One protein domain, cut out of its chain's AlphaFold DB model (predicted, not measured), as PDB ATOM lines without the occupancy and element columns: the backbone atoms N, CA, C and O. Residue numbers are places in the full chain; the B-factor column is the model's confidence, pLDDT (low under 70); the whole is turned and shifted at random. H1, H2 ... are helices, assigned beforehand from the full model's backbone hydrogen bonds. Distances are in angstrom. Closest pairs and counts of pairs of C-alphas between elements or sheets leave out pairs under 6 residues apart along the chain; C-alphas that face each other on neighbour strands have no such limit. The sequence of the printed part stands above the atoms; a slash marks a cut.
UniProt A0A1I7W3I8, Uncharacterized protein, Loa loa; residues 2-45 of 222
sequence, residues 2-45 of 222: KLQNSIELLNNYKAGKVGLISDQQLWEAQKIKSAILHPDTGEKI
ATOM      1  N   LYS A   2     -30.083 -31.066   8.405       82.50
ATOM      2  CA  LYS A   2     -30.946 -32.262   8.183       82.50
ATOM      3  C   LYS A   2     -32.379 -32.160   8.731       82.50
ATOM      4  O   LYS A   2     -33.319 -32.593   8.072       82.50
ATOM      5  N   LEU A   3     -32.558 -31.571   9.917       84.69
ATOM      6  CA  LEU A   3     -33.885 -31.332  10.498       84.69
ATOM      7  C   LEU A   3     -34.714 -30.328   9.683       84.69
ATOM      8  O   LEU A   3     -35.887 -30.577   9.445       84.69
ATOM      9  N   GLN A   4     -34.118 -29.210   9.261       84.62
ATOM     10  CA  GLN A   4     -34.817 -28.189   8.473       84.62
ATOM     11  C   GLN A   4     -35.233 -28.753   7.116       84.62
ATOM     12  O   GLN A   4     -36.396 -28.625   6.758       84.62
ATOM     13  N   ASN A   5     -34.344 -29.498   6.457       85.94
ATOM     14  CA  ASN A   5     -34.649 -30.171   5.192       85.94
ATOM     15  C   ASN A   5     -35.789 -31.192   5.363       85.94
ATOM     16  O   ASN A   5     -36.662 -31.297   4.508       85.94
ATOM     17  N   SER A   6     -35.823 -31.917   6.490       85.75
ATOM     18  CA  SER A   6     -36.910 -32.862   6.803       85.75
ATOM     19  C   SER A   6     -38.246 -32.148   7.044       85.75
ATOM     20  O   SER A   6     -39.288 -32.620   6.598       85.75
ATOM     21  N   ILE A   7     -38.232 -31.002   7.733       85.19
ATOM     22  CA  ILE A   7     -39.430 -30.180   7.967       85.19
ATOM     23  C   ILE A   7     -39.950 -29.609   6.647       85.19
ATOM     24  O   ILE A   7     -41.148 -29.677   6.382       85.19
ATOM     25  N   GLU A   8     -39.059 -29.070   5.821       87.00
ATOM     26  CA  GLU A   8     -39.391 -28.495   4.522       87.00
ATOM     27  C   GLU A   8     -39.971 -29.550   3.572       87.00
ATOM     28  O   GLU A   8     -41.021 -29.318   2.977       87.00
ATOM     29  N   LEU A   9     -39.373 -30.745   3.516       86.19
ATOM     30  CA  LEU A   9     -39.884 -31.867   2.727       86.19
ATOM     31  C   LEU A   9     -41.303 -32.275   3.157       86.19
ATOM     32  O   LEU A   9     -42.189 -32.404   2.314       86.19
ATOM     33  N   LEU A  10     -41.551 -32.408   4.464       86.88
ATOM     34  CA  LEU A  10     -42.879 -32.746   4.993       86.88
ATOM     35  C   LEU A  10     -43.912 -31.636   4.744       86.88
ATOM     36  O   LEU A  10     -45.070 -31.929   4.451       86.88
ATOM     37  N   ASN A  11     -43.515 -30.366   4.857       87.62
ATOM     38  CA  ASN A  11     -44.398 -29.225   4.611       87.62
ATOM     39  C   ASN A  11     -44.745 -29.088   3.125       87.62
ATOM     40  O   ASN A  11     -45.908 -28.874   2.790       87.62
ATOM     41  N   ASN A  12     -43.766 -29.261   2.237       86.44
ATOM     42  CA  ASN A  12     -43.985 -29.216   0.797       86.44
ATOM     43  C   ASN A  12     -44.853 -30.393   0.334       86.44
ATOM     44  O   ASN A  12     -45.738 -30.188  -0.497       86.44
ATOM     45  N   TYR A  13     -44.661 -31.593   0.901       85.94
ATOM     46  CA  TYR A  13     -45.521 -32.751   0.633       85.94
ATOM     47  C   TYR A  13     -46.970 -32.482   1.066       85.94
ATOM     48  O   TYR A  13     -47.894 -32.660   0.278       85.94
ATOM     49  N   LYS A  14     -47.180 -31.943   2.278       84.62
ATOM     50  CA  LYS A  14     -48.515 -31.527   2.753       84.62
ATOM     51  C   LYS A  14     -49.159 -30.439   1.892       84.62
ATOM     52  O   LYS A  14     -50.374 -30.427   1.749       84.62
ATOM     53  N   ALA A  15     -48.360 -29.528   1.343       86.44
ATOM     54  CA  ALA A  15     -48.825 -28.456   0.466       86.44
ATOM     55  C   ALA A  15     -49.055 -28.910  -0.990       86.44
ATOM     56  O   ALA A  15     -49.380 -28.074  -1.829       86.44
ATOM     57  N   GLY A  16     -48.843 -30.195  -1.309       82.00
ATOM     58  CA  GLY A  16     -48.970 -30.730  -2.668       82.00
ATOM     59  C   GLY A  16     -47.909 -30.211  -3.646       82.00
ATOM     60  O   GLY A  16     -48.101 -30.288  -4.854       82.00
ATOM     61  N   LYS A  17     -46.798 -29.655  -3.144       78.19
ATOM     62  CA  LYS A  17     -45.747 -29.000  -3.946       78.19
ATOM     63  C   LYS A  17     -44.636 -29.943  -4.412       78.19
ATOM     64  O   LYS A  17     -43.675 -29.480  -5.020       78.19
ATOM     65  N   VAL A  18     -44.722 -31.238  -4.109       71.81
ATOM     66  CA  VAL A  18     -43.673 -32.214  -4.443       71.81
ATOM     67  C   VAL A  18     -44.251 -33.373  -5.244       71.81
ATOM     68  O   VAL A  18     -45.365 -33.806  -4.972       71.81
ATOM     69  N   GLY A  19     -43.492 -33.836  -6.244       72.38
ATOM     70  CA  GLY A  19     -43.846 -34.972  -7.102       72.38
ATOM     71  C   GLY A  19     -43.683 -36.332  -6.407       72.38
ATOM     72  O   GLY A  19     -43.816 -36.427  -5.190       72.38
ATOM     73  N   LEU A  20     -43.372 -37.386  -7.177       66.69
ATOM     74  CA  LEU A  20     -43.157 -38.760  -6.689       66.69
ATOM     75  C   LEU A  20     -42.005 -38.837  -5.665       66.69
ATOM     76  O   LEU A  20     -40.851 -39.064  -6.026       66.69
ATOM     77  N   ILE A  21     -42.319 -38.650  -4.382       80.31
ATOM     78  CA  ILE A  21     -41.448 -38.986  -3.251       80.31
ATOM     79  C   ILE A  21     -41.791 -40.406  -2.795       80.31
ATOM     80  O   ILE A  21     -42.960 -40.775  -2.727       80.31
ATOM     81  N   SER A  22     -40.772 -41.196  -2.451       84.25
ATOM     82  CA  SER A  22     -40.981 -42.522  -1.860       84.25
ATOM     83  C   SER A  22     -41.484 -42.443  -0.412       84.25
ATOM     84  O   SER A  22     -41.010 -41.621   0.379       84.25
ATOM     85  N   ASP A  23     -42.364 -43.367  -0.017       84.94
ATOM     86  CA  ASP A  23     -42.848 -43.483   1.369       84.94
ATOM     87  C   ASP A  23     -41.701 -43.596   2.383       84.94
ATOM     88  O   ASP A  23     -41.775 -43.055   3.488       84.94
ATOM     89  N   GLN A  24     -40.594 -44.235   1.992       86.75
ATOM     90  CA  GLN A  24     -39.401 -44.362   2.823       86.75
ATOM     91  C   GLN A  24     -38.782 -42.998   3.165       86.75
ATOM     92  O   GLN A  24     -38.444 -42.753   4.322       86.75
ATOM     93  N   GLN A  25     -38.672 -42.085   2.196       85.12
ATOM     94  CA  GLN A  25     -38.116 -40.746   2.423       85.12
ATOM     95  C   GLN A  25     -39.025 -39.889   3.313       85.12
ATOM     96  O   GLN A  25     -38.535 -39.162   4.182       85.12
ATOM     97  N   LEU A  26     -40.347 -40.002   3.146       86.69
ATOM     98  CA  LEU A  26     -41.314 -39.343   4.028       86.69
ATOM     99  C   LEU A  26     -41.222 -39.885   5.454       86.69
ATOM    100  O   LEU A  26     -41.230 -39.110   6.414       86.69
ATOM    101  N   TRP A  27     -41.081 -41.202   5.601       87.12
ATOM    102  CA  TRP A  27     -40.945 -41.845   6.901       87.12
ATOM    103  C   TRP A  27     -39.648 -41.451   7.610       87.12
ATOM    104  O   TRP A  27     -39.660 -41.152   8.803       87.12
ATOM    105  N   GLU A  28     -38.530 -41.379   6.887       88.12
ATOM    106  CA  GLU A  28     -37.256 -40.904   7.431       88.12
ATOM    107  C   GLU A  28     -37.337 -39.445   7.890       88.12
ATOM    108  O   GLU A  28     -36.932 -39.127   9.013       88.12
ATOM    109  N   ALA A  29     -37.921 -38.562   7.075       84.81
ATOM    110  CA  ALA A  29     -38.120 -37.164   7.439       84.81
ATOM    111  C   ALA A  29     -39.037 -37.016   8.665       84.81
ATOM    112  O   ALA A  29     -38.736 -36.243   9.582       84.81
ATOM    113  N   GLN A  30     -40.119 -37.797   8.729       86.44
ATOM    114  CA  GLN A  30     -41.026 -37.835   9.876       86.44
ATOM    115  C   GLN A  30     -40.311 -38.336  11.132       86.44
ATOM    116  O   GLN A  30     -40.445 -37.734  12.194       86.44
ATOM    117  N   LYS A  31     -39.491 -39.383  11.015       86.19
ATOM    118  CA  LYS A  31     -38.697 -39.920  12.124       86.19
ATOM    119  C   LYS A  31     -37.704 -38.886  12.654       86.19
ATOM    120  O   LYS A  31     -37.607 -38.712  13.866       86.19
ATOM    121  N   ILE A  32     -37.007 -38.162  11.775       84.56
ATOM    122  CA  ILE A  32     -36.079 -37.086  12.165       84.56
ATOM    123  C   ILE A  32     -36.830 -35.952  12.867       84.56
ATOM    124  O   ILE A  32     -36.380 -35.472  13.910       84.56
ATOM    125  N   LYS A  33     -37.983 -35.539  12.328       85.19
ATOM    126  CA  LYS A  33     -38.830 -34.508  12.932       85.19
ATOM    127  C   LYS A  33     -39.297 -34.930  14.328       85.19
ATOM    128  O   LYS A  33     -39.048 -34.203  15.285       85.19
ATOM    129  N   SER A  34     -39.915 -36.105  14.451       79.12
ATOM    130  CA  SER A  34     -40.460 -36.632  15.709       79.12
ATOM    131  C   SER A  34     -39.391 -36.964  16.753       79.12
ATOM    132  O   SER A  34     -39.687 -36.966  17.941       79.12
ATOM    133  N   ALA A  35     -38.147 -37.230  16.344       78.25
ATOM    134  CA  ALA A  35     -37.050 -37.482  17.276       78.25
ATOM    135  C   ALA A  35     -36.448 -36.201  17.882       78.25
ATOM    136  O   ALA A  35     -35.734 -36.279  18.882       78.25
ATOM    137  N   ILE A  36     -36.661 -35.037  17.258       81.44
ATOM    138  CA  ILE A  36     -35.989 -33.785  17.634       81.44
ATOM    139  C   ILE A  36     -36.971 -32.723  18.127       81.44
ATOM    140  O   ILE A  36     -36.620 -31.955  19.026       81.44
ATOM    141  N   LEU A  37     -38.159 -32.653  17.532       83.56
ATOM    142  CA  LEU A  37     -39.189 -31.695  17.903       83.56
ATOM    143  C   LEU A  37     -40.210 -32.337  18.831       83.56
ATOM    144  O   LEU A  37     -40.610 -33.484  18.635       83.56
ATOM    145  N   HIS A  38     -40.668 -31.557  19.799       80.75
ATOM    146  CA  HIS A  38     -41.799 -31.917  20.626       80.75
ATOM    147  C   HIS A  38     -43.054 -32.086  19.749       80.75
ATOM    148  O   HIS A  38     -43.326 -31.209  18.922       80.75
ATOM    149  N   PRO A  39     -43.833 -33.173  19.909       72.69
ATOM    150  CA  PRO A  39     -45.002 -33.442  19.068       72.69
ATOM    151  C   PRO A  39     -46.069 -32.345  19.174       72.69
ATOM    152  O   PRO A  39     -46.610 -31.934  18.152       72.69
ATOM    153  N   ASP A  40     -46.304 -31.844  20.389       74.44
ATOM    154  CA  ASP A  40     -47.356 -30.855  20.655       74.44
ATOM    155  C   ASP A  40     -46.906 -29.394  20.472       74.44
ATOM    156  O   ASP A  40     -47.604 -28.616  19.831       74.44
ATOM    157  N   THR A  41     -45.743 -28.996  21.009       74.12
ATOM    158  CA  THR A  41     -45.282 -27.593  20.955       74.12
ATOM    159  C   THR A  41     -44.471 -27.264  19.702       74.12
ATOM    160  O   THR A  41     -44.280 -26.097  19.377       74.12
ATOM    161  N   GLY A  42     -43.952 -28.274  18.994       74.56
ATOM    162  CA  GLY A  42     -43.044 -28.079  17.861       74.56
ATOM    163  C   GLY A  42     -41.656 -27.549  18.246       74.56
ATOM    164  O   GLY A  42     -40.834 -27.312  17.361       74.56
ATOM    165  N   GLU A  43     -41.366 -27.384  19.539       82.00
ATOM    166  CA  GLU A  43     -40.084 -26.877  20.026       82.00
ATOM    167  C   GLU A  43     -38.985 -27.940  19.971       82.00
ATOM    168  O   GLU A  43     -39.224 -29.145  20.072       82.00
ATOM    169  N   LYS A  44     -37.735 -27.495  19.823       83.50
ATOM    170  CA  LYS A  44     -36.583 -28.391  19.741       83.50
ATOM    171  C   LYS A  44     -36.198 -28.914  21.124       83.50
ATOM    172  O   LYS A  44     -35.738 -28.155  21.970       83.50
ATOM    173  N   ILE A  45     -36.248 -30.232  21.300       83.81
ATOM    174  CA  ILE A  45     -35.763 -30.898  22.512       83.81
ATOM    175  C   ILE A  45     -34.232 -30.996  22.454       83.81
ATOM    176  O   ILE A  45     -33.641 -31.402  21.436       83.81
TER     177      ILE A  45
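AT A GLANCE: This is residues 2 to 45 of the 222 residues of an uncharacterized protein of Loa loa (UniProt A0A1I7W3I8). Helix H2 runs along the length of this small domain, with the slightly shorter H1 packed across it at a steep angle. The loop of residues 15 to 22 joins them at one end, and a coil tail, residues 37 to 45, follows H2 at the other. The printed part has 44 residues, with two named helices, H1 then H2, and no named strand; the class is all helix. It is compact, with a radius of gyration of the C-alphas of 10.5 A, and elongated, spanning 31 by 19 by 16 A.

IN THESE COORDINATES: H2, residues 23 to 36, is 20.1 A long and ends at C-alpha 36 (-35.989, -33.785, 17.634). H1, residues 2 to 14, is 18.4 A long and begins at C-alpha 2 (-30.946, -32.262, 8.183).

HOW THE PARTS SIT: H2 and H1 touch; their closest C-alphas, those of Ala 29 and Ser 6, are 4.5 A apart. They run opposite ways at a steep tilt of 55 degrees. In both helices every O i to N i+4 pair is within hydrogen-bond range.

THE WHOLE: The two farthest C-alphas, those of Leu 20 and Ile 45, are 31.1 A apart. The link from H1 to H2 is short, and the printed part has no cut. Mean pLDDT of the printed part is 82.5; residue 20 is under 70.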